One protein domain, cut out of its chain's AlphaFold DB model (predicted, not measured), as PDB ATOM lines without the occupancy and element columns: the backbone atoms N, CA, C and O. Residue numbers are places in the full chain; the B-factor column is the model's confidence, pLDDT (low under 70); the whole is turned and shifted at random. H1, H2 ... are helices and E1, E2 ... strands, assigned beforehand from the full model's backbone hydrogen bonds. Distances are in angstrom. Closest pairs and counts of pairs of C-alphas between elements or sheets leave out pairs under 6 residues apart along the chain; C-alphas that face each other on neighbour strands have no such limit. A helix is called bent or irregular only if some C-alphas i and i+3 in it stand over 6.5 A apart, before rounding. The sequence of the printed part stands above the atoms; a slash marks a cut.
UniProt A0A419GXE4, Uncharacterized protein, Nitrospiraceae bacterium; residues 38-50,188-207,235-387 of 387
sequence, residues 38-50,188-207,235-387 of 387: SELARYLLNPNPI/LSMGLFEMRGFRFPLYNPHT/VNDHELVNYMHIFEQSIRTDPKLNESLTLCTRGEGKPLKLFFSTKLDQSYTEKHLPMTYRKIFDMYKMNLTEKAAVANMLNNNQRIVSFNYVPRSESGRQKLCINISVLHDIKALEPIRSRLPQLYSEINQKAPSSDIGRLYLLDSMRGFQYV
ATOM      1  N   SER A  38     195.779 229.863 229.561       95.50
ATOM      2  CA  SER A  38     194.759 230.390 230.469       95.50
ATOM      3  C   SER A  38     195.110 230.147 231.943       95.50
ATOM      4  O   SER A  38     196.017 229.378 232.276       95.50
ATOM      5  N   GLU A  39     194.344 230.751 232.855       94.38
ATOM      6  CA  GLU A  39     194.408 230.439 234.292       94.38
ATOM      7  C   GLU A  39     194.192 228.951 234.590       94.38
ATOM      8  O   GLU A  39     194.841 228.393 235.478       94.38
ATOM      9  N   LEU A  40     193.307 228.299 233.831       96.56
ATOM     10  CA  LEU A  40     193.033 226.879 233.999       96.56
ATOM     11  C   LEU A  40     194.232 226.034 233.554       96.56
ATOM     12  O   LEU A  40     194.634 225.124 234.272       96.56
ATOM     13  N   ALA A  41     194.858 226.358 232.422       97.25
ATOM     14  CA  ALA A  41     196.077 225.676 231.989       97.25
ATOM     15  C   ALA A  41     197.242 225.894 232.961       97.25
ATOM     16  O   ALA A  41     197.945 224.940 233.296       97.25
ATOM     17  N   ARG A  42     197.409 227.119 233.480       95.88
ATOM     18  CA  ARG A  42     198.372 227.410 234.549       95.88
ATOM     19  C   ARG A  42     198.121 226.498 235.755       95.88
ATOM     20  O   ARG A  42     199.041 225.817 236.190       95.88
ATOM     21  N   TYR A  43     196.878 226.383 236.228       96.75
ATOM     22  CA  TYR A  43     196.512 225.453 237.308       96.75
ATOM     23  C   TYR A  43     196.844 223.983 236.988       96.75
ATOM     24  O   TYR A  43     197.430 223.300 237.826       96.75
ATOM     25  N   LEU A  44     196.515 223.498 235.787       97.62
ATOM     26  CA  LEU A  44     196.744 222.100 235.393       97.62
ATOM     27  C   LEU A  44     198.236 221.756 235.248       97.62
ATOM     28  O   LEU A  44     198.628 220.618 235.506       97.62
ATOM     29  N   LEU A  45     199.065 222.731 234.865       97.75
ATOM     30  CA  LEU A  45     200.521 222.591 234.737       97.75
ATOM     31  C   LEU A  45     201.279 222.849 236.050       97.75
ATOM     32  O   LEU A  45     202.471 222.553 236.124       97.75
ATOM     33  N   ASN A  46     200.623 223.422 237.062       95.62
ATOM     34  CA  ASN A  46     201.260 223.846 238.304       95.62
ATOM     35  C   ASN A  46     201.812 222.632 239.083       95.62
ATOM     36  O   ASN A  46     201.045 221.726 239.419       95.62
ATOM     37  N   PRO A  47     203.120 222.597 239.406       95.38
ATOM     38  CA  PRO A  47     203.715 221.510 240.179       95.38
ATOM     39  C   PRO A  47     203.446 221.617 241.685       95.38
ATOM     40  O   PRO A  47     203.814 220.702 242.416       95.38
ATOM     41  N   ASN A  48     202.860 222.724 242.149       93.69
ATOM     42  CA  ASN A  48     202.658 222.985 243.567       93.69
ATOM     43  C   ASN A  48     201.423 222.258 244.126       93.69
ATOM     44  O   ASN A  48     200.453 222.035 243.392       93.69
ATOM     45  N   PRO A  49     201.415 221.969 245.443       94.62
ATOM     46  CA  PRO A  49     200.290 221.317 246.088       94.62
ATOM     47  C   PRO A  49     198.976 222.079 245.954       94.62
ATOM     48  O   PRO A  49     198.933 223.309 246.010       94.62
ATOM     49  N   ILE A  50     197.887 221.323 245.838       94.81
ATOM     50  CA  ILE A  50     196.522 221.846 245.827       94.81
ATOM     51  C   ILE A  50     195.755 221.299 247.025       94.81
ATOM     52  O   ILE A  50     195.946 220.152 247.422       94.81
ATOM     53  N   LEU A 188     197.391 214.009 238.933       91.88
ATOM     54  CA  LEU A 188     197.532 212.883 239.854       91.88
ATOM     55  C   LEU A 188     198.412 211.783 239.245       91.88
ATOM     56  O   LEU A 188     199.488 211.499 239.765       91.88
ATOM     57  N   SER A 189     197.971 211.186 238.135       90.56
ATOM     58  CA  SER A 189     198.702 210.141 237.399       90.56
ATOM     59  C   SER A 189     197.944 209.724 236.138       90.56
ATOM     60  O   SER A 189     196.717 209.781 236.139       90.56
ATOM     61  N   MET A 190     198.646 209.203 235.123       90.31
ATOM     62  CA  MET A 190     198.050 208.527 233.953       90.31
ATOM     63  C   MET A 190     196.939 209.350 233.279       90.31
ATOM     64  O   MET A 190     195.834 208.859 233.072       90.31
ATOM     65  N   GLY A 191     197.193 210.632 233.023       94.25
ATOM     66  CA  GLY A 191     196.203 211.526 232.414       94.25
ATOM     67  C   GLY A 191     195.061 211.981 233.336       94.25
ATOM     68  O   GLY A 191     194.169 212.676 232.863       94.25
ATOM     69  N   LEU A 192     195.046 211.638 234.631       95.94
ATOM     70  CA  LEU A 192     194.015 212.086 235.578       95.94
ATOM     71  C   LEU A 192     194.391 213.406 236.262       95.94
ATOM     72  O   LEU A 192     195.432 213.510 236.913       95.94
ATOM     73  N   PHE A 193     193.479 214.372 236.203       97.38
ATOM     74  CA  PHE A 193     193.580 215.676 236.841       97.38
ATOM     75  C   PHE A 193     192.441 215.906 237.840       97.38
ATOM     76  O   PHE A 193     191.274 215.584 237.598       97.38
ATOM     77  N   GLU A 194     192.797 216.503 238.972       95.31
ATOM     78  CA  GLU A 194     191.880 217.030 239.973       95.31
ATOM     79  C   GLU A 194     191.435 218.445 239.594       95.31
ATOM     80  O   GLU A 194     192.263 219.349 239.492       95.31
ATOM     81  N   MET A 195     190.129 218.660 239.430       96.38
ATOM     82  CA  MET A 195     189.586 219.955 238.996       96.38
ATOM     83  C   MET A 195     189.026 220.786 240.156       96.38
ATOM     84  O   MET A 195     188.862 221.995 240.007       96.38
ATOM     85  N   ARG A 196     188.751 220.172 241.318       93.56
ATOM     86  CA  ARG A 196     188.101 220.840 242.463       93.56
ATOM     87  C   ARG A 196     188.976 221.896 243.137       93.56
ATOM     88  O   ARG A 196     188.439 222.749 243.837       93.56
ATOM     89  N   GLY A 197     190.295 221.843 242.940       93.50
ATOM     90  CA  GLY A 197     191.225 222.855 243.447       93.50
ATOM     91  C   GLY A 197     191.172 224.178 242.673       93.50
ATOM     92  O   GLY A 197     191.638 225.197 243.183       93.50
ATOM     93  N   PHE A 198     190.590 224.194 241.468       95.75
ATOM     94  CA  PHE A 198     190.449 225.401 240.657       95.75
ATOM     95  C   PHE A 198     189.119 226.115 240.925       95.75
ATOM     96  O   PHE A 198     188.050 225.503 240.967       95.75
ATOM     97  N   ARG A 199     189.163 227.446 241.057       93.75
ATOM     98  CA  ARG A 199     187.973 228.278 241.289       93.75
ATOM     99  C   ARG A 199     187.339 228.702 239.966       93.75
ATOM    100  O   ARG A 199     187.492 229.838 239.537       93.75
ATOM    101  N   PHE A 200     186.585 227.795 239.350       94.62
ATOM    102  CA  PHE A 200     185.922 228.041 238.063       94.62
ATOM    103  C   PHE A 200     185.068 229.319 237.992       94.62
ATOM    104  O   PHE A 200     185.185 230.009 236.985       94.62
ATOM    105  N   PRO A 201     184.275 229.701 239.016       93.88
ATOM    106  CA  PRO A 201     183.497 230.945 238.971       93.88
ATOM    107  C   PRO A 201     184.330 232.230 238.883       93.88
ATOM    108  O   PRO A 201     183.788 233.292 238.600       93.88
ATOM    109  N   LEU A 202     185.634 232.148 239.165       93.00
ATOM    110  CA  LEU A 202     186.572 233.266 239.062       93.00
ATOM    111  C   LEU A 202     187.400 233.223 237.772       93.00
ATOM    112  O   LEU A 202     188.270 234.068 237.594       93.00
ATOM    113  N   TYR A 203     187.164 232.239 236.896       93.19
ATOM    114  CA  TYR A 203     187.887 232.104 235.638       93.19
ATOM    115  C   TYR A 203     187.672 233.333 234.753       93.19
ATOM    116  O   TYR A 203     186.533 233.657 234.405       93.19
ATOM    117  N   ASN A 204     188.765 233.977 234.341       89.69
ATOM    118  CA  ASN A 204     188.714 235.092 233.407       89.69
ATOM    119  C   ASN A 204     189.370 234.716 232.064       89.69
ATOM    120  O   ASN A 204     190.592 234.570 232.011       89.69
ATOM    121  N   PRO A 205     188.610 234.644 230.952       86.06
ATOM    122  CA  PRO A 205     189.165 234.313 229.635       86.06
ATOM    123  C   PRO A 205     190.135 235.374 229.087       86.06
ATOM    124  O   PRO A 205     190.856 235.119 228.125       86.06
ATOM    125  N   HIS A 206     190.169 236.573 229.675       87.19
ATOM    126  CA  HIS A 206     191.095 237.635 229.281       87.19
ATOM    127  C   HIS A 206     192.435 237.574 230.023       87.19
ATOM    128  O   HIS A 206     193.404 238.199 229.582       87.19
ATOM    129  N   THR A 207     192.519 236.813 231.118       88.56
ATOM    130  CA  THR A 207     193.768 236.610 231.854       88.56
ATOM    131  C   THR A 207     194.574 235.501 231.191       88.56
ATOM    132  O   THR A 207     194.169 234.341 231.179       88.56
ATOM    133  N   VAL A 235     208.112 223.137 233.660       94.88
ATOM    134  CA  VAL A 235     207.224 222.014 233.337       94.88
ATOM    135  C   VAL A 235     208.095 220.858 232.852       94.88
ATOM    136  O   VAL A 235     208.570 220.832 231.717       94.88
ATOM    137  N   ASN A 236     208.338 219.906 233.753       86.81
ATOM    138  CA  ASN A 236     209.271 218.799 233.512       86.81
ATOM    139  C   ASN A 236     208.684 217.684 232.637       86.81
ATOM    140  O   ASN A 236     209.429 216.945 232.000       86.81
ATOM    141  N   ASP A 237     207.359 217.558 232.619       89.81
ATOM    142  CA  ASP A 237     206.649 216.522 231.883       89.81
ATOM    143  C   ASP A 237     205.995 217.121 230.631       89.81
ATOM    144  O   ASP A 237     205.016 217.865 230.705       89.81
ATOM    145  N   HIS A 238     206.567 216.802 229.470       90.56
ATOM    146  CA  HIS A 238     206.082 217.267 228.171       90.56
ATOM    147  C   HIS A 238     204.695 216.704 227.825       90.56
ATOM    148  O   HIS A 238     203.975 217.304 227.023       90.56
ATOM    149  N   GLU A 239     204.300 215.578 228.424       93.00
ATOM    150  CA  GLU A 239     202.985 214.986 228.211       93.00
ATOM    151  C   GLU A 239     201.878 215.895 228.757       93.00
ATOM    152  O   GLU A 239     200.826 216.025 228.131       93.00
ATOM    153  N   LEU A 240     202.142 216.635 229.841       95.56
ATOM    154  CA  LEU A 240     201.197 217.616 230.379       95.56
ATOM    155  C   LEU A 240     200.858 218.706 229.362       95.56
ATOM    156  O   LEU A 240     199.693 219.068 229.210       95.56
ATOM    157  N   VAL A 241     201.856 219.191 228.621       96.12
ATOM    158  CA  VAL A 241     201.648 220.187 227.561       96.12
ATOM    159  C   VAL A 241     200.860 219.579 226.398       96.12
ATOM    160  O   VAL A 241     199.964 220.226 225.854       96.12
ATOM    161  N   ASN A 242     201.110 218.309 226.062       94.94
ATOM    162  CA  ASN A 242     200.301 217.599 225.071       94.94
ATOM    163  C   ASN A 242     198.834 217.504 225.508       94.94
ATOM    164  O   ASN A 242     197.950 217.771 224.693       94.94
ATOM    165  N   TYR A 243     198.557 217.185 226.776       97.25
ATOM    166  CA  TYR A 243     197.191 217.188 227.308       97.25
ATOM    167  C   TYR A 243     196.531 218.561 227.199       97.25
ATOM    168  O   TYR A 243     195.356 218.625 226.845       97.25
ATOM    169  N   MET A 244     197.270 219.657 227.411       97.25
ATOM    170  CA  MET A 244     196.720 221.009 227.254       97.25
ATOM    171  C   MET A 244     196.236 221.256 225.822       97.25
ATOM    172  O   MET A 244     195.115 221.721 225.621       97.25
ATOM    173  N   HIS A 245     197.036 220.881 224.821       96.00
ATOM    174  CA  HIS A 245     196.637 221.013 223.419       96.00
ATOM    175  C   HIS A 245     195.475 220.083 223.041       96.00
ATOM    176  O   HIS A 245     194.583 220.496 222.301       96.00
ATOM    177  N   ILE A 246     195.457 218.844 223.553       96.25
ATOM    178  CA  ILE A 246     194.324 217.923 223.355       96.25
ATOM    179  C   ILE A 246     193.057 218.550 223.946       96.25
ATOM    180  O   ILE A 246     192.014 218.537 223.298       96.25
ATOM    181  N   PHE A 247     193.151 219.133 225.142       97.44
ATOM    182  CA  PHE A 247     192.005 219.708 225.832       97.44
ATOM    183  C   PHE A 247     191.466 220.950 225.130       97.44
ATOM    184  O   PHE A 247     190.269 221.000 224.864       97.44
ATOM    185  N   GLU A 248     192.333 221.898 224.753       95.94
ATOM    186  CA  GLU A 248     191.947 223.056 223.933       95.94
ATOM    187  C   GLU A 248     191.186 222.596 222.687       95.94
ATOM    188  O   GLU A 248     190.102 223.088 222.368       95.94
ATOM    189  N   GLN A 249     191.731 221.591 222.003       94.50
ATOM    190  CA  GLN A 249     191.147 221.089 220.777       94.50
ATOM    191  C   GLN A 249     189.795 220.405 221.003       94.50
ATOM    192  O   GLN A 249     188.871 220.613 220.210       94.50
ATOM    193  N   SER A 250     189.648 219.629 222.080       95.44
ATOM    194  CA  SER A 250     188.363 219.057 222.483       95.44
ATOM    195  C   SER A 250     187.341 220.148 222.781       95.44
ATOM    196  O   SER A 250     186.230 220.074 222.271       95.44
ATOM    197  N   ILE A 251     187.702 221.194 223.527       95.44
ATOM    198  CA  ILE A 251     186.776 222.287 223.869       95.44
ATOM    199  C   ILE A 251     186.343 223.062 222.620       95.44
ATOM    200  O   ILE A 251     185.178 223.446 222.497       95.44
ATOM    201  N   ARG A 252     187.262 223.280 221.675       92.44
ATOM    202  CA  ARG A 252     186.974 223.994 220.427       92.44
ATOM    203  C   ARG A 252     186.064 223.200 219.492       92.44
ATOM    204  O   ARG A 252     185.255 223.794 218.785       92.44
ATOM    205  N   THR A 253     186.223 221.878 219.444       91.94
ATOM    206  CA  THR A 253     185.522 221.026 218.467       91.94
ATOM    207  C   THR A 253     184.310 220.295 219.020       91.94
ATOM    208  O   THR A 253     183.472 219.872 218.225       91.94
ATOM    209  N   ASP A 254     184.182 220.172 220.342       95.00
ATOM    210  CA  ASP A 254     183.045 219.559 221.020       95.00
ATOM    211  C   ASP A 254     182.207 220.620 221.764       95.00
ATOM    212  O   ASP A 254     182.504 220.965 222.917       95.00
ATOM    213  N   PRO A 255     181.107 221.110 221.152       94.25
ATOM    214  CA  PRO A 255     180.212 222.077 221.784       94.25
ATOM    215  C   PRO A 255     179.654 221.591 223.123       94.25
ATOM    216  O   PRO A 255     179.376 222.399 224.007       94.25
ATOM    217  N   LYS A 256     179.505 220.270 223.300       94.75
ATOM    218  CA  LYS A 256     178.939 219.701 224.520       94.75
ATOM    219  C   LYS A 256     179.894 219.815 225.703       94.75
ATOM    220  O   LYS A 256     179.438 220.059 226.827       94.75
ATOM    221  N   LEU A 257     181.188 219.619 225.456       96.75
ATOM    222  CA  LEU A 257     182.236 219.813 226.453       96.75
ATOM    223  C   LEU A 257     182.361 221.299 226.808       96.75
ATOM    224  O   LEU A 257     182.378 221.643 227.990       96.75
ATOM    225  N   ASN A 258     182.373 222.167 225.793       95.94
ATOM    226  CA  ASN A 258     182.426 223.619 225.960       95.94
ATOM    227  C   ASN A 258     181.276 224.144 226.836       95.94
ATOM    228  O   ASN A 258     181.510 224.855 227.815       95.94
ATOM    229  N   GLU A 259     180.044 223.718 226.549       95.56
ATOM    230  CA  GLU A 259     178.860 224.055 227.345       95.56
ATOM    231  C   GLU A 259     179.040 223.650 228.815       95.56
ATOM    232  O   GLU A 259     178.757 224.429 229.722       95.56
ATOM    233  N   SER A 260     179.579 222.457 229.067       95.56
ATOM    234  CA  SER A 260     179.733 221.937 230.430       95.56
ATOM    235  C   SER A 260     180.805 222.674 231.234       95.56
ATOM    236  O   SER A 260     180.629 222.907 232.431       95.56
ATOM    237  N   LEU A 261     181.898 223.085 230.589       95.88
ATOM    238  CA  LEU A 261     182.888 223.971 231.207       95.88
ATOM    239  C   LEU A 261     182.306 225.359 231.456       95.88
ATOM    240  O   LEU A 261     182.503 225.916 232.535       95.88
ATOM    241  N   THR A 262     181.523 225.878 230.510       95.31
ATOM    242  CA  THR A 262     180.836 227.165 230.649       95.31
ATOM    243  C   THR A 262     179.895 227.165 231.856       95.31
ATOM    244  O   THR A 262     179.949 228.093 232.664       95.31
ATOM    245  N   LEU A 263     179.110 226.101 232.062       94.88
ATOM    246  CA  LEU A 263     178.289 225.932 233.272       94.88
ATOM    247  C   LEU A 263     179.136 226.017 234.550       94.88
ATOM    248  O   LEU A 263     178.759 226.694 235.506       94.88
ATOM    249  N   CYS A 264     180.313 225.386 234.562       95.56
ATOM    250  CA  CYS A 264     181.215 225.452 235.710       95.56
ATOM    251  C   CYS A 264     181.743 226.877 235.943       95.56
ATOM    252  O   CYS A 264     181.763 227.339 237.084       95.56
ATOM    253  N   THR A 265     182.107 227.604 234.882       95.00
ATOM    254  CA  THR A 265     182.555 229.008 234.992       95.00
ATOM    255  C   THR A 265     181.457 229.966 235.450       95.00
ATOM    256  O   THR A 265     181.754 230.988 236.050       95.00
ATOM    257  N   ARG A 266     180.180 229.627 235.240       94.50
ATOM    258  CA  ARG A 266     179.035 230.393 235.765       94.50
ATOM    259  C   ARG A 266     178.674 230.035 237.210       94.50
ATOM    260  O   ARG A 266     177.778 230.638 237.787       94.50
ATOM    261  N   GLY A 267     179.342 229.044 237.807       91.50
ATOM    262  CA  GLY A 267     178.980 228.511 239.126       91.50
ATOM    263  C   GLY A 267     177.717 227.641 239.128       91.50
ATOM    264  O   GLY A 267     177.216 227.282 240.196       91.50
ATOM    265  N   GLU A 268     177.225 227.268 237.946       92.62
ATOM    266  CA  GLU A 268     176.084 226.366 237.733       92.62
ATOM    267  C   GLU A 268     176.516 224.889 237.690       92.62
ATOM    268  O   GLU A 268     175.686 223.987 237.623       92.62
ATOM    269  N   GLY A 269     177.821 224.613 237.750       91.75
ATOM    270  CA  GLY A 269     178.378 223.268 237.824       91.75
ATOM    271  C   GLY A 269     179.602 223.201 238.728       91.75
ATOM    272  O   GLY A 269     180.425 224.115 238.754       91.75
ATOM    273  N   LYS A 270     179.734 222.099 239.469       92.19
ATOM    274  CA  LYS A 270     180.929 221.753 240.237       92.19
ATOM    275  C   LYS A 270     181.792 220.782 239.421       92.19
ATOM    276  O   LYS A 270     181.399 219.623 239.269       92.19
ATOM    277  N   PRO A 271     182.954 221.211 238.916       94.69
ATOM    278  CA  PRO A 271     183.875 220.339 238.199       94.69
ATOM    279  C   PRO A 271     184.590 219.405 239.171       94.69
ATOM    280  O   PRO A 271     184.921 219.799 240.291       94.69
ATOM    281  N   LEU A 272     184.826 218.167 238.740       93.44
ATOM    282  CA  LEU A 272     185.404 217.121 239.584       93.44
ATOM    283  C   LEU A 272     186.739 216.625 239.050       93.44
ATOM    284  O   LEU A 272     187.770 216.813 239.687       93.44
ATOM    285  N   LYS A 273     186.725 215.991 237.879       95.00
ATOM    286  CA  LYS A 273     187.897 215.329 237.303       95.00
ATOM    287  C   LYS A 273     187.961 215.593 235.809       95.00
ATOM    288  O   LYS A 273     186.928 215.690 235.147       95.00
ATOM    289  N   LEU A 274     189.181 215.671 235.305       97.94
ATOM    290  CA  LEU A 274     189.496 215.664 233.886       97.94
ATOM    291  C   LEU A 274     190.433 214.483 233.644       97.94
ATOM    292  O   LEU A 274     191.376 214.285 234.406       97.94
ATOM    293  N   PHE A 275     190.153 213.678 232.632       96.94
ATOM    294  CA  PHE A 275     190.902 212.461 232.362       96.94
ATOM    295  C   PHE A 275     191.228 212.337 230.880       96.94
ATOM    296  O   PHE A 275     190.359 212.537 230.031       96.94
ATOM    297  N   PHE A 276     192.473 211.970 230.587       96.56
ATOM    298  CA  PHE A 276     192.956 211.697 229.243       96.56
ATOM    299  C   PHE A 276     193.282 210.211 229.091       96.56
ATOM    300  O   PHE A 276     193.958 209.632 229.935       96.56
ATOM    301  N   SER A 277     192.825 209.598 228.000       93.81
ATOM    302  CA  SER A 277     193.114 208.197 227.662       93.81
ATOM    303  C   SER A 277     193.355 208.038 226.165       93.81
ATOM    304  O   SER A 277     192.962 208.881 225.362       93.81
ATOM    305  N   THR A 278     193.987 206.937 225.771       89.00
ATOM    306  CA  THR A 278     194.193 206.573 224.364       89.00
ATOM    307  C   THR A 278     193.263 205.461 223.883       89.00
ATOM    308  O   THR A 278     193.326 205.085 222.715       89.00
ATOM    309  N   LYS A 279     192.440 204.879 224.767       83.06
ATOM    310  CA  LYS A 279     191.539 203.765 224.434       83.06
ATOM    311  C   LYS A 279     190.208 203.865 225.170       83.06
ATOM    312  O   LYS A 279     190.182 204.156 226.367       83.06
ATOM    313  N   LEU A 280     189.123 203.620 224.437       77.81
ATOM    314  CA  LEU A 280     187.794 203.388 224.992       77.81
ATOM    315  C   LEU A 280     187.679 201.946 225.491       77.81
ATOM    316  O   LEU A 280     188.271 201.035 224.910       77.81
ATOM    317  N   ASP A 281     186.824 201.734 226.488       74.88
ATOM    318  CA  ASP A 281     186.467 200.387 226.949       74.88
ATOM    319  C   ASP A 281     185.723 199.592 225.863       74.88
ATOM    320  O   ASP A 281     185.842 198.372 225.770       74.88
ATOM    321  N   GLN A 282     184.970 200.289 225.006       75.25
ATOM    322  CA  GLN A 282     184.264 199.702 223.870       75.25
ATOM    323  C   GLN A 282     184.921 200.125 222.557       75.25
ATOM    324  O   GLN A 282     184.982 201.304 222.217       75.25
ATOM    325  N   SER A 283     185.394 199.137 221.800       80.69
ATOM    326  CA  SER A 283     185.998 199.355 220.485       80.69
ATOM    327  C   SER A 283     184.938 199.597 219.409       80.69
ATOM    328  O   SER A 283     183.890 198.947 219.383       80.69
ATOM    329  N   TYR A 284     185.241 200.474 218.455       80.19
ATOM    330  CA  TYR A 284     184.442 200.623 217.247       80.19
ATOM    331  C   TYR A 284     184.470 199.335 216.424       80.19
ATOM    332  O   TYR A 284     185.514 198.720 216.210       80.19
ATOM    333  N   THR A 285     183.300 198.956 215.925       78.56
ATOM    334  CA  THR A 285     183.099 197.840 214.992       78.56
ATOM    335  C   THR A 285     182.489 198.374 213.706       78.56
ATOM    336  O   THR A 285     181.941 199.475 213.707       78.56
ATOM    337  N   GLU A 286     182.495 197.596 212.621       67.62
ATOM    338  CA  GLU A 286     181.879 197.992 211.339       67.62
ATOM    339  C   GLU A 286     180.428 198.491 211.486       67.62
ATOM    340  O   GLU A 286     179.997 199.390 210.768       67.62
ATOM    341  N   LYS A 287     179.680 197.943 212.452       67.19
ATOM    342  CA  LYS A 287     178.283 198.313 212.735       67.19
ATOM    343  C   LYS A 287     178.140 199.567 213.607       67.19
ATOM    344  O   LYS A 287     177.079 200.185 213.615       67.19
ATOM    345  N   HIS A 288     179.193 199.955 214.321       77.44
ATOM    346  CA  HIS A 288     179.172 201.018 215.330       77.44
ATOM    347  C   HIS A 288     180.221 202.100 215.068       77.44
ATOM    348  O   HIS A 288     180.729 202.713 215.994       77.44
ATOM    349  N   LEU A 289     180.545 202.365 213.803       82.06
ATOM    350  CA  LEU A 289     181.498 203.418 213.454       82.06
ATOM    351  C   LEU A 289     180.964 204.825 213.775       82.06
ATOM    352  O   LEU A 289     179.752 205.029 213.775       82.06
ATOM    353  N   PRO A 290     181.823 205.824 213.980       86.31
ATOM    354  CA  PRO A 290     181.385 207.200 214.197       86.31
ATOM    355  C   PRO A 290     180.675 207.802 212.977       86.31
ATOM    356  O   PRO A 290     181.021 207.514 211.826       86.31
ATOM    357  N   MET A 291     179.696 208.684 213.214       84.69
ATOM    358  CA  MET A 291     178.885 209.307 212.152       84.69
ATOM    359  C   MET A 291     179.724 210.045 211.101       84.69
ATOM    360  O   MET A 291     179.371 210.034 209.920       84.69
ATOM    361  N   THR A 292     180.849 210.639 211.513       83.25
ATOM    362  CA  THR A 292     181.817 211.312 210.631       83.25
ATOM    363  C   THR A 292     182.318 210.398 209.511       83.25
ATOM    364  O   THR A 292     182.519 210.866 208.392       83.25
ATOM    365  N   TYR A 293     182.451 209.097 209.785       87.38
ATOM    366  CA  TYR A 293     182.903 208.088 208.829       87.38
ATOM    367  C   TYR A 293     181.765 207.426 208.064       87.38
ATOM    368  O   TYR A 293     181.890 207.239 206.855       87.38
ATOM    369  N   ARG A 294     180.641 207.114 208.729       86.12
ATOM    370  CA  ARG A 294     179.504 206.423 208.087       86.12
ATOM    371  C   ARG A 294     179.045 207.137 206.813       86.12
ATOM    372  O   ARG A 294     178.944 206.507 205.770       86.12
ATOM    373  N   LYS A 295     178.905 208.468 206.869       83.75
ATOM    374  CA  LYS A 295     178.514 209.287 205.707       83.75
ATOM    375  C   LYS A 295     179.470 209.136 204.520       83.75
ATOM    376  O   LYS A 295     179.028 209.045 203.382       83.75
ATOM    377  N   ILE A 296     180.776 209.102 204.786       85.94
ATOM    378  CA  ILE A 296     181.808 208.968 203.748       85.94
ATOM    379  C   ILE A 296     181.775 207.553 203.161       85.94
ATOM    380  O   ILE A 296     181.902 207.369 201.953       85.94
ATOM    381  N   PHE A 297     181.564 206.548 204.008       87.06
ATOM    382  CA  PHE A 297     181.515 205.151 203.587       87.06
ATOM    383  C   PHE A 297     180.318 204.858 202.692       87.06
ATOM    384  O   PHE A 297     180.466 204.117 201.720       87.06
ATOM    385  N   ASP A 298     179.170 205.462 202.996       84.69
ATOM    386  CA  ASP A 298     177.964 205.356 202.177       84.69
ATOM    387  C   ASP A 298     178.144 206.097 200.843       84.69
ATOM    388  O   ASP A 298     177.836 205.548 199.785       84.69
ATOM    389  N   MET A 299     178.731 207.301 200.874       86.25
ATOM    390  CA  MET A 299     178.989 208.123 199.686       86.25
ATOM    391  C   MET A 299     179.934 207.448 198.681       86.25
ATOM    392  O   MET A 299     179.681 207.492 197.479       86.25
ATOM    393  N   TYR A 300     180.993 206.791 199.162       84.88
ATOM    394  CA  TYR A 300     181.983 206.121 198.308       84.88
ATOM    395  C   TYR A 300     181.794 204.602 198.201       84.88
ATOM    396  O   TYR A 300     182.651 203.929 197.633       84.88
ATOM    397  N   LYS A 301     180.684 204.053 198.718       85.50
ATOM    398  CA  LYS A 301     180.346 202.617 198.669       85.50
ATOM    399  C   LYS A 301     181.500 201.703 199.109       85.50
ATOM    400  O   LYS A 301     181.812 200.718 198.441       85.50
ATOM    401  N   MET A 302     182.124 202.023 200.242       86.31
ATOM    402  CA  MET A 302     183.257 201.243 200.754       86.31
ATOM    403  C   MET A 302     182.869 199.800 201.089       86.31
ATOM    404  O   MET A 302     181.790 199.545 201.646       86.31
ATOM    405  N   ASN A 303     183.773 198.863 200.808       88.19
ATOM    406  CA  ASN A 303     183.580 197.445 201.120       88.19
ATOM    407  C   ASN A 303     183.890 197.129 202.599       88.19
ATOM    408  O   ASN A 303     184.388 197.968 203.350       88.19
ATOM    409  N   LEU A 304     183.563 195.910 203.040       86.81
ATOM    410  CA  LEU A 304     183.737 195.494 204.439       86.81
ATOM    411  C   LEU A 304     185.207 195.530 204.881       86.81
ATOM    412  O   LEU A 304     185.512 196.045 205.951       86.81
ATOM    413  N   THR A 305     186.133 195.083 204.031       88.06
ATOM    414  CA  THR A 305     187.572 195.074 204.329       88.06
ATOM    415  C   THR A 305     188.120 196.483 204.567       88.06
ATOM    416  O   THR A 305     188.912 196.702 205.483       88.06
ATOM    417  N   GLU A 306     187.681 197.460 203.773       88.00
ATOM    418  CA  GLU A 306     188.044 198.872 203.940       88.00
ATOM    419  C   GLU A 306     187.471 199.447 205.236       88.00
ATOM    420  O   GLU A 306     188.191 200.096 205.999       88.00
ATOM    421  N   LYS A 307     186.199 199.151 205.534       89.38
ATOM    422  CA  LYS A 307     185.544 199.563 206.786       89.38
ATOM    423  C   LYS A 307     186.252 198.981 208.011       89.38
ATOM    424  O   LYS A 307     186.485 199.716 208.972       89.38
ATOM    425  N   ALA A 308     186.643 197.708 207.965       88.25
ATOM    426  CA  ALA A 308     187.403 197.041 209.020       88.25
ATOM    427  C   ALA A 308     188.787 197.672 209.221       88.25
ATOM    428  O   ALA A 308     189.193 197.931 210.357       88.25
ATOM    429  N   ALA A 309     189.499 197.971 208.128       88.06
ATOM    430  CA  ALA A 309     190.805 198.625 208.186       88.06
ATOM    431  C   ALA A 309     190.712 200.001 208.859       88.06
ATOM    432  O   ALA A 309     191.518 200.313 209.737       88.06
ATOM    433  N   VAL A 310     189.696 200.796 208.510       89.38
ATOM    434  CA  VAL A 310     189.466 202.093 209.157       89.38
ATOM    435  C   VAL A 310     189.079 201.920 210.624       89.38
ATOM    436  O   VAL A 310     189.654 202.600 211.467       89.38
ATOM    437  N   ALA A 311     188.166 201.002 210.961       89.12
ATOM    438  CA  ALA A 311     187.779 200.744 212.352       89.12
ATOM    439  C   ALA A 311     188.995 200.393 213.228       89.12
ATOM    440  O   ALA A 311     189.148 200.928 214.324       89.12
ATOM    441  N   ASN A 312     189.899 199.555 212.714       88.69
ATOM    442  CA  ASN A 312     191.134 199.198 213.403       88.69
ATOM    443  C   ASN A 312     192.058 200.415 213.607       88.69
ATOM    444  O   ASN A 312     192.597 200.602 214.697       88.69
ATOM    445  N   MET A 313     192.220 201.278 212.597       88.62
ATOM    446  CA  MET A 313     192.996 202.520 212.746       88.62
ATOM    447  C   MET A 313     192.383 203.452 213.786       88.62
ATOM    448  O   MET A 313     193.107 203.948 214.651       88.62
ATOM    449  N   LEU A 314     191.059 203.611 213.753       89.00
ATOM    450  CA  LEU A 314     190.332 204.427 214.716       89.00
ATOM    451  C   LEU A 314     190.527 203.921 216.138       89.00
ATOM    452  O   LEU A 314     190.808 204.735 216.998       89.00
ATOM    453  N   ASN A 315     190.421 202.616 216.398       88.19
ATOM    454  CA  ASN A 315     190.564 202.055 217.749       88.19
ATOM    455  C   ASN A 315     191.980 202.175 218.328       88.19
ATOM    456  O   ASN A 315     192.136 202.269 219.542       88.19
ATOM    457  N   ASN A 316     193.010 202.181 217.478       88.00
ATOM    458  CA  ASN A 316     194.404 202.197 217.929       88.00
ATOM    459  C   ASN A 316     194.990 203.602 218.108       88.00
ATOM    460  O   ASN A 316     196.057 203.730 218.703       88.00
ATOM    461  N   ASN A 317     194.326 204.646 217.603       88.81
ATOM    462  CA  ASN A 317     194.875 206.007 217.559       88.81
ATOM    463  C   ASN A 317     193.923 207.057 218.154       88.81
ATOM    464  O   ASN A 317     193.924 208.222 217.744       88.81
ATOM    465  N   GLN A 318     193.082 206.644 219.104       90.38
ATOM    466  CA  GLN A 318     192.161 207.549 219.790       90.38
ATOM    467  C   GLN A 318     192.911 208.430 220.778       90.38
ATOM    468  O   GLN A 318     193.893 208.023 221.401       90.38
ATOM    469  N   ARG A 319     192.390 209.636 220.970       93.38
ATOM    470  CA  ARG A 319     192.702 210.481 222.119       93.38
ATOM    471  C   ARG A 319     191.389 210.878 222.761       93.38
ATOM    472  O   ARG A 319     190.539 211.468 222.109       93.38
ATOM    473  N   ILE A 320     191.201 210.517 224.013       94.69
ATOM    474  CA  ILE A 320     189.930 210.642 224.712       94.69
ATOM    475  C   ILE A 320     190.104 211.670 225.809       94.69
ATOM    476  O   ILE A 320     191.074 211.603 226.561       94.69
ATOM    477  N   VAL A 321     189.148 212.586 225.903       97.56
ATOM    478  CA  VAL A 321     189.029 213.542 226.999       97.56
ATOM    479  C   VAL A 321     187.714 213.278 227.705       97.56
ATOM    480  O   VAL A 321     186.655 213.377 227.092       97.56
ATOM    481  N   SER A 322     187.783 212.938 228.986       96.75
ATOM    482  CA  SER A 322     186.622 212.765 229.852       96.75
ATOM    483  C   SER A 322     186.588 213.873 230.897       96.75
ATOM    484  O   SER A 322     187.570 214.091 231.608       96.75
ATOM    485  N   PHE A 323     185.469 214.581 230.988       97.44
ATOM    486  CA  PHE A 323     185.253 215.650 231.957       97.44
ATOM    487  C   PHE A 323     184.024 215.356 232.814       97.44
ATOM    488  O   PHE A 323     182.902 215.246 232.306       97.44
ATOM    489  N   ASN A 324     184.253 215.284 234.124       94.81
ATOM    490  CA  ASN A 324     183.243 214.972 235.125       94.81
ATOM    491  C   ASN A 324     182.849 216.232 235.886       94.81
ATOM    492  O   ASN A 324     183.708 216.939 236.425       94.81
ATOM    493  N   TYR A 325     181.548 216.469 236.006       94.38
ATOM    494  CA  TYR A 325     181.008 217.586 236.769       94.38
ATOM    495  C   TYR A 325     179.643 217.238 237.363       94.38
ATOM    496  O   TYR A 325     178.973 216.305 236.928       94.38
ATOM    497  N   VAL A 326     179.226 218.005 238.361       92.06
ATOM    498  CA  VAL A 326     177.893 217.914 238.962       92.06
ATOM    499  C   VAL A 326     177.203 219.254 238.746       92.06
ATOM    500  O   VAL A 326     177.691 220.254 239.271       92.06
ATOM    501  N   PRO A 327     176.110 219.327 237.969       90.06
ATOM    502  CA  PRO A 327     175.351 220.554 237.843       90.06
ATOM    503  C   PRO A 327     174.739 220.901 239.201       90.06
ATOM    504  O   PRO A 327     174.353 220.023 239.980       90.06
ATOM    505  N   ARG A 328     174.645 222.193 239.484       82.75
ATOM    506  CA  ARG A 328     173.956 222.703 240.658       82.75
ATOM    507  C   ARG A 328     172.457 222.495 240.433       82.75
ATOM    508  O   ARG A 328     171.849 223.209 239.647       82.75
ATOM    509  N   SER A 329     171.875 221.473 241.058       69.75
ATOM    510  CA  SER A 329     170.418 221.305 241.101       69.75
ATOM    511  C   SER A 329     169.858 222.092 242.289       69.75
ATOM    512  O   SER A 329     170.485 222.151 243.345       69.75
ATOM    513  N   GLU A 330     168.692 222.717 242.108       55.22
ATOM    514  CA  GLU A 330     168.016 223.502 243.152       55.22
ATOM    515  C   GLU A 330     167.291 222.624 244.186       55.22
ATOM    516  O   GLU A 330     166.938 223.098 245.262       55.22
ATOM    517  N   SER A 331     167.060 221.345 243.871       53.44
ATOM    518  CA  SER A 331     166.543 220.320 244.786       53.44
ATOM    519  C   SER A 331     166.634 218.925 244.141       53.44
ATOM    520  O   SER A 331     166.415 218.765 242.938       53.44
ATOM    521  N   GLY A 332     166.979 217.898 244.928       59.38
ATOM    522  CA  GLY A 332     167.012 216.491 244.493       59.38
ATOM    523  C   GLY A 332     168.374 215.794 244.614       59.38
ATOM    524  O   GLY A 332     169.344 216.365 245.110       59.38
ATOM    525  N   ARG A 333     168.427 214.520 244.189       66.06
ATOM    526  CA  ARG A 333     169.675 213.734 244.119       66.06
ATOM    527  C   ARG A 333     170.652 214.396 243.154       66.06
ATOM    528  O   ARG A 333     170.243 214.880 242.097       66.06
ATOM    529  N   GLN A 334     171.931 214.403 243.512       77.81
ATOM    530  CA  GLN A 334     172.948 215.010 242.666       77.81
ATOM    531  C   GLN A 334     173.093 214.183 241.387       77.81
ATOM    532  O   GLN A 334     172.847 212.978 241.358       77.81
ATOM    533  N   LYS A 335     173.448 214.844 240.288       86.94
ATOM    534  CA  LYS A 335     173.642 214.187 238.995       86.94
ATOM    535  C   LYS A 335     175.114 214.275 238.629       86.94
ATOM    536  O   LYS A 335     175.586 215.337 238.252       86.94
ATOM    537  N   LEU A 336     175.846 213.175 238.734       89.94
ATOM    538  CA  LEU A 336     177.200 213.104 238.204       89.94
ATOM    539  C   LEU A 336     177.108 213.015 236.681       89.94
ATOM    540  O   LEU A 336     176.645 212.011 236.149       89.94
ATOM    541  N   CYS A 337     177.517 214.072 235.988       93.06
ATOM    542  CA  CYS A 337     177.557 214.141 234.534       93.06
ATOM    543  C   CYS A 337     178.979 213.874 234.030       93.06
ATOM    544  O   CYS A 337     179.957 214.356 234.606       93.06
ATOM    545  N   ILE A 338     179.072 213.149 232.919       93.94
ATOM    546  CA  ILE A 338     180.325 212.808 232.244       93.94
ATOM    547  C   ILE A 338     180.192 213.233 230.781       93.94
ATOM    548  O   ILE A 338     179.264 212.795 230.095       93.94
ATOM    549  N   ASN A 339     181.112 214.066 230.294       96.06
ATOM    550  CA  ASN A 339     181.289 214.312 228.861       96.06
ATOM    551  C   ASN A 339     182.540 213.591 228.384       96.06
ATOM    552  O   ASN A 339     183.593 213.750 228.996       96.06
ATOM    553  N   ILE A 340     182.432 212.851 227.286       95.56
ATOM    554  CA  ILE A 340     183.556 212.155 226.667       95.56
ATOM    555  C   ILE A 340     183.689 212.646 225.230       95.56
ATOM    556  O   ILE A 340     182.811 212.397 224.404       95.56
ATOM    557  N   SER A 341     184.804 213.304 224.935       96.00
ATOM    558  CA  SER A 341     185.195 213.696 223.584       96.00
ATOM    559  C   SER A 341     186.246 212.719 223.071       96.00
ATOM    560  O   SER A 341     187.292 212.537 223.695       96.00
ATOM    561  N   VAL A 342     185.985 212.095 221.925       94.44
ATOM    562  CA  VAL A 342     186.929 211.193 221.258       94.44
ATOM    563  C   VAL A 342     187.517 211.933 220.069       94.44
ATOM    564  O   VAL A 342     186.800 212.296 219.140       94.44
ATOM    565  N   LEU A 343     188.819 212.173 220.095       93.38
ATOM    566  CA  LEU A 343     189.594 212.784 219.025       93.38
ATOM    567  C   LEU A 343     190.404 211.721 218.279       93.38
ATOM    568  O   LEU A 343     190.765 210.679 218.831       93.38
ATOM    569  N   HIS A 344     190.744 212.024 217.031       92.12
ATOM    570  CA  HIS A 344     191.632 211.201 216.216       92.12
ATOM    571  C   HIS A 344     192.598 212.089 215.421       92.12
ATOM    572  O   HIS A 344     192.208 213.153 214.935       92.12
ATOM    573  N   ASP A 345     193.861 211.669 215.309       90.81
ATOM    574  CA  ASP A 345     194.870 212.358 214.491       90.81
ATOM    575  C   ASP A 345     194.798 211.853 213.051       90.81
ATOM    576  O   ASP A 345     194.871 210.647 212.808       90.81
ATOM    577  N   ILE A 346     194.706 212.762 212.077       90.06
ATOM    578  CA  ILE A 346     194.705 212.396 210.654       90.06
ATOM    579  C   ILE A 346     195.911 211.528 210.273       90.06
ATOM    580  O   ILE A 346     195.795 210.689 209.379       90.06
ATOM    581  N   LYS A 347     197.050 211.678 210.967       90.06
ATOM    582  CA  LYS A 347     198.263 210.887 210.712       90.06
ATOM    583  C   LYS A 347     198.023 209.382 210.833       90.06
ATOM    584  O   LYS A 347     198.674 208.602 210.144       90.06
ATOM    585  N   ALA A 348     197.055 208.963 211.644       88.12
ATOM    586  CA  ALA A 348     196.686 207.560 211.773       88.12
ATOM    587  C   ALA A 348     195.992 206.986 210.524       88.12
ATOM    588  O   ALA A 348     195.907 205.770 210.374       88.12
ATOM    589  N   LEU A 349     195.530 207.834 209.597       89.31
ATOM    590  CA  LEU A 349     195.018 207.410 208.292       89.31
ATOM    591  C   LEU A 349     196.097 207.369 207.199       89.31
ATOM    592  O   LEU A 349     195.809 206.886 206.105       89.31
ATOM    593  N   GLU A 350     197.329 207.828 207.456       89.56
ATOM    594  CA  GLU A 350     198.414 207.767 206.459       89.56
ATOM    595  C   GLU A 350     198.653 206.349 205.910       89.56
ATOM    596  O   GLU A 350     198.763 206.219 204.688       89.56
ATOM    597  N   PRO A 351     198.634 205.267 206.723       89.00
ATOM    598  CA  PRO A 351     198.844 203.909 206.210       89.00
ATOM    599  C   PRO A 351     197.816 203.460 205.161       89.00
ATOM    600  O   PRO A 351     198.098 202.574 204.357       89.00
ATOM    601  N   ILE A 352     196.619 204.054 205.163       85.69
ATOM    602  CA  ILE A 352     195.532 203.711 204.236       85.69
ATOM    603  C   ILE A 352     195.286 204.794 203.180       85.69
ATOM    604  O   ILE A 352     194.407 204.627 202.338       85.69
ATOM    605  N   ARG A 353     196.067 205.879 203.181       90.44
ATOM    606  CA  ARG A 353     195.871 207.041 202.304       90.44
ATOM    607  C   ARG A 353     195.905 206.692 200.819       90.44
ATOM    608  O   ARG A 353     195.100 207.221 200.062       90.44
ATOM    609  N   SER A 354     196.808 205.806 200.399       88.50
ATOM    610  CA  SER A 354     196.906 205.373 198.995       88.50
ATOM    611  C   SER A 354     195.726 204.502 198.559       88.50
ATOM    612  O   SER A 354     195.341 204.536 197.394       88.50
ATOM    613  N   ARG A 355     195.143 203.740 199.493       85.19
ATOM    614  CA  ARG A 355     194.010 202.837 199.238       85.19
ATOM    615  C   ARG A 355     192.674 203.577 199.291       85.19
ATOM    616  O   ARG A 355     191.779 203.246 198.529       85.19
ATOM    617  N   LEU A 356     192.555 204.574 200.171       86.44
ATOM    618  CA  LEU A 356     191.333 205.347 200.419       86.44
ATOM    619  C   LEU A 356     191.594 206.868 200.335       86.44
ATOM    620  O   LEU A 356     191.403 207.588 201.324       86.44
ATOM    621  N   PRO A 357     192.025 207.392 199.172       89.62
ATOM    622  CA  PRO A 357     192.432 208.791 199.043       89.62
ATOM    623  C   PRO A 357     191.274 209.775 199.251       89.62
ATOM    624  O   PRO A 357     191.481 210.838 199.841       89.62
ATOM    625  N   GLN A 358     190.049 209.424 198.839       88.25
ATOM    626  CA  GLN A 358     188.878 210.288 199.035       88.25
ATOM    627  C   GLN A 358     188.525 210.428 200.520       88.25
ATOM    628  O   GLN A 358     188.300 211.538 200.995       88.25
ATOM    629  N   LEU A 359     188.558 209.325 201.276       88.31
ATOM    630  CA  LEU A 359     188.340 209.346 202.725       88.31
ATOM    631  C   LEU A 359     189.373 210.211 203.433       88.31
ATOM    632  O   LEU A 359     189.011 211.038 204.267       88.31
ATOM    633  N   TYR A 360     190.650 210.018 203.098       90.62
ATOM    634  CA  TYR A 360     191.715 210.824 203.671       90.62
ATOM    635  C   TYR A 360     191.466 212.308 203.391       90.62
ATOM    636  O   TYR A 360     191.484 213.100 204.324       90.62
ATOM    637  N   SER A 361     191.166 212.682 202.142       90.00
ATOM    638  CA  SER A 361     190.895 214.074 201.761       90.00
ATOM    639  C   SER A 361     189.725 214.685 202.545       90.00
ATOM    640  O   SER A 361     189.866 215.773 203.103       90.00
ATOM    641  N   GLU A 362     188.603 213.971 202.648       89.56
ATOM    642  CA  GLU A 362     187.402 214.412 203.373       89.56
ATOM    643  C   GLU A 362     187.653 214.629 204.872       89.56
ATOM    644  O   GLU A 362     187.237 215.635 205.448       89.56
ATOM    645  N   ILE A 363     188.345 213.693 205.530       89.81
ATOM    646  CA  ILE A 363     188.670 213.829 206.957       89.81
ATOM    647  C   ILE A 363     189.735 214.909 207.159       89.81
ATOM    648  O   ILE A 363     189.647 215.700 208.097       89.81
ATOM    649  N   ASN A 364     190.707 215.001 206.254       89.81
ATOM    650  CA  ASN A 364     191.766 215.998 206.296       89.81
ATOM    651  C   ASN A 364     191.209 217.429 206.250       89.81
ATOM    652  O   ASN A 364     191.727 218.296 206.944       89.81
ATOM    653  N   GLN A 365     190.135 217.688 205.503       88.31
ATOM    654  CA  GLN A 365     189.471 219.000 205.502       88.31
ATOM    655  C   GLN A 365     188.780 219.331 206.837       88.31
ATOM    656  O   GLN A 365     188.635 220.500 207.181       88.31
ATOM    657  N   LYS A 366     188.391 218.312 207.611       85.38
ATOM    658  CA  LYS A 366     187.733 218.451 208.922       85.38
ATOM    659  C   LYS A 366     188.717 218.491 210.093       85.38
ATOM    660  O   LYS A 366     188.299 218.734 211.222       85.38
ATOM    661  N   ALA A 367     190.001 218.231 209.838       87.31
ATOM    662  CA  ALA A 367     191.057 218.160 210.838       87.31
ATOM    663  C   ALA A 367     191.833 219.482 210.916       87.31
ATOM    664  O   ALA A 367     192.766 219.691 210.123       87.31
ATOM    665  N   PRO A 368     191.473 220.386 211.846       84.06
ATOM    666  CA  PRO A 368     192.225 221.612 212.037       84.06
ATOM    667  C   PRO A 368     193.639 221.306 212.536       84.06
ATOM    668  O   PRO A 368     193.902 220.288 213.179       84.06
ATOM    669  N   SER A 369     194.557 222.210 212.215       83.81
ATOM    670  CA  SER A 369     195.939 222.131 212.674       83.81
ATOM    671  C   SER A 369     196.059 222.470 214.158       83.81
ATOM    672  O   SER A 369     195.285 223.261 214.695       83.81
ATOM    673  N   SER A 370     197.033 221.833 214.805       81.88
ATOM    674  CA  SER A 370     197.512 222.145 216.150       81.88
ATOM    675  C   SER A 370     198.983 221.735 216.263       81.88
ATOM    676  O   SER A 370     199.466 220.913 215.477       81.88
ATOM    677  N   ASP A 371     199.679 222.243 217.274       83.00
ATOM    678  CA  ASP A 371     201.086 221.918 217.541       83.00
ATOM    679  C   ASP A 371     201.343 220.423 217.797       83.00
ATOM    680  O   ASP A 371     202.460 219.940 217.610       83.00
ATOM    681  N   ILE A 372     200.312 219.666 218.183       85.38
ATOM    682  CA  ILE A 372     200.411 218.233 218.505       85.38
ATOM    683  C   ILE A 372     199.906 217.309 217.391       85.38
ATOM    684  O   ILE A 372     199.865 216.091 217.583       85.38
ATOM    685  N   GLY A 373     199.516 217.863 216.242       87.25
ATOM    686  CA  GLY A 373     198.959 217.113 215.117       87.25
ATOM    687  C   GLY A 373     197.680 217.736 214.572       87.25
ATOM    688  O   GLY A 373     197.311 218.860 214.912       87.25
ATOM    689  N   ARG A 374     196.987 217.003 213.699       90.56
ATOM    690  CA  ARG A 374     195.734 217.478 213.100       90.56
ATOM    691  C   ARG A 374     194.599 216.624 213.621       90.56
ATOM    692  O   ARG A 374     194.302 215.554 213.094       90.56
ATOM    693  N   LEU A 375     194.035 217.099 214.721       91.19
ATOM    694  CA  LEU A 375     193.066 216.377 215.527       91.19
ATOM    695  C   LEU A 375     191.654 216.848 215.188       91.19
ATOM    696  O   LEU A 375     191.380 218.046 215.197       91.19
ATOM    697  N   TYR A 376     190.738 215.917 214.961       90.69
ATOM    698  CA  TYR A 376     189.313 216.212 214.789       90.69
ATOM    699  C   TYR A 376     188.468 215.380 215.741       90.69
ATOM    700  O   TYR A 376     188.872 214.300 216.177       90.69
ATOM    701  N   LEU A 377     187.276 215.897 216.036       92.56
ATOM    702  CA  LEU A 377     186.278 215.201 216.828       92.56
ATOM    703  C   LEU A 377     185.701 214.028 216.039       92.56
ATOM    704  O   LEU A 377     185.079 214.185 214.986       92.56
ATOM    705  N   LEU A 378     185.932 212.841 216.579       90.62
ATOM    706  CA  LEU A 378     185.407 211.590 216.081       90.62
ATOM    707  C   LEU A 378     184.005 211.338 216.639       90.62
ATOM    708  O   LEU A 378     183.090 211.042 215.871       90.62
ATOM    709  N   ASP A 379     183.851 211.475 217.955       90.69
ATOM    710  CA  ASP A 379     182.611 211.193 218.677       90.69
ATOM    711  C   ASP A 379     182.495 212.045 219.951       90.69
ATOM    712  O   ASP A 379     183.504 212.478 220.513       90.69
ATOM    713  N   SER A 380     181.262 212.280 220.402       92.94
ATOM    714  CA  SER A 380     180.947 213.066 221.600       92.94
ATOM    715  C   SER A 380     179.791 212.434 222.372       92.94
ATOM    716  O   SER A 380     178.614 212.522 221.983       92.94
ATOM    717  N   MET A 381     180.137 211.816 223.498       92.12
ATOM    718  CA  MET A 381     179.231 211.048 224.344       92.12
ATOM    719  C   MET A 381     178.928 211.797 225.645       92.12
ATOM    720  O   MET A 381     179.784 212.478 226.210       92.12
ATOM    721  N   ARG A 382     177.697 211.638 226.137       91.69
ATOM    722  CA  ARG A 382     177.270 212.118 227.456       91.69
ATOM    723  C   ARG A 382     176.727 210.956 228.266       91.69
ATOM    724  O   ARG A 382     175.868 210.220 227.787       91.69
ATOM    725  N   GLY A 383     177.204 210.835 229.495       89.50
ATOM    726  CA  GLY A 383     176.687 209.912 230.495       89.50
ATOM    727  C   GLY A 383     176.238 210.671 231.732       89.50
ATOM    728  O   GLY A 383     176.683 211.794 231.988       89.50
ATOM    729  N   PHE A 384     175.354 210.063 232.511       88.81
ATOM    730  CA  PHE A 384     175.085 210.544 233.854       88.81
ATOM    731  C   PHE A 384     174.732 209.408 234.801       88.81
ATOM    732  O   PHE A 384     174.204 208.377 234.387       88.81
ATOM    733  N   GLN A 385     174.963 209.653 236.084       85.50
ATOM    734  CA  GLN A 385     174.551 208.795 237.181       85.50
ATOM    735  C   GLN A 385     173.944 209.663 238.284       85.50
ATOM    736  O   GLN A 385     174.468 210.730 238.599       85.50
ATOM    737  N   TYR A 386     172.823 209.225 238.857       80.75
ATOM    738  CA  TYR A 386     172.292 209.852 240.066       80.75
ATOM    739  C   TYR A 386     173.086 209.372 241.280       80.75
ATOM    740  O   TYR A 386     173.305 208.168 241.427       80.75
ATOM    741  N   VAL A 387     173.482 210.319 242.124       70.69
ATOM    742  CA  VAL A 387     174.307 210.140 243.324       70.69
ATOM    743  C   VAL A 387     173.641 210.743 244.551       70.69
ATOM    744  O   VAL A 387     172.954 211.789 244.428       70.69
TER     745      VAL A 387
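This is residues 38 to 50, 188 to 207 and 235 to 387 of the 387 residues of an uncharacterized protein of Nitrospiraceae bacterium (UniProt A0A419GXE4). A twisted sheet of five strands is covered on one face by H2 and H3, with H1 beside H2, while H4, H5, H6 and H7 make a loose helical head at one end of the long strands. The printed part has 186 residues with seven named helices and five named strands, in the order H1 E1 H2 H3 E2 H4 H5 E3 E4 H6 H7 E5, of mixed class; the sheet's order is E1 E2 E3 E4 E5, all antiparallel. The whole is compact, with a radius of gyration of the C-alphas of 18.1 A, and spans 50 by 42 by 29 A.

Find C-alpha 39 at (194.408, 230.439, 234.292), where H1 begins; it runs to residue 45. E1 is residues 192 to 194. Then come H2, residues 238 to 253, 23.0 A long, H3, residues 255 to 265, and E2, residues 269 to 277, which bends by 53 degrees at residue 272. H4 is residues 291 to 299 and H5 residues 304 to 316. E3, residues 318 to 327, is 27.9 A long and E4, residues 335 to 345, 32.5 A. H6, residues 346 to 352, is irregular, only just: C-alphas 348 and 351 are 7.0 A apart. H7 is residues 357 to 366. E5, residues 373 to 386, 37.2 A long, bends by 56 degrees at residue 376 and ends at C-alpha 386, (172.292, 209.852, 240.066).

Look across the sheet for N and O within hydrogen-bond range: N 193 and O 274 join E1 to E2 at 2.8 A, N 275 and O 322 E2 to E3 at 2.8 A, N 321 and O 341 the hairpin E3 and E4 at 2.9 A, N 340 and O 381 E4 to E5 at 2.9 A. H2 and H3 are on the same face, two layers, helices over a sheet; the closest C-alphas of H2 and E5 are Thr 253 and Leu 377, 6.1 A, and H3's height over the sheet is 8.4 A. H2 and H3 touch only at the corner, Ile 251 to Asn 258, C-alphas 5.0 A apart. H1 only just touches H2, with 3 pairs of C-alphas within 8 A, Leu 45 and Leu 240 closest at 6.6 A. H5 touches H6, C-alphas of Met 313 and Ala 348 closest at 6.3 A, with residues 309 to 314 of H5 alone. H6 and H7 form a helical hairpin at a shallow tilt of 3 degrees, C-alphas of Ile 346 and Asn 364 closest at 6.4 A. H4 is close but not clearly touching H7, C-alphas of Ile 296 and Leu 359 closest at 6.6 A. H4, H5 and H6 only graze the sheet. Each O i to N i+4 pair is within range in H1, H2, H3 and H5; H4 has 4 of 5, H7 5 of 6, and H6 0 of 3, with 3 of 4 O i to N i+3 pairs.

The two C-alphas farthest apart are those of Ser 331 and Ser 354, 56.9 A. Residues 51 to 187 and 208 to 234 are not printed; the gaps are 10.8 A from C-alpha 50 to 188 and 19.9 A from C-alpha 207 to 235. The link from E2 to H4 is long, 13 residues. Look for pLDDT under 70 at residues 286 to 287 and 329 to 333; the mean of the printed part is 89.6.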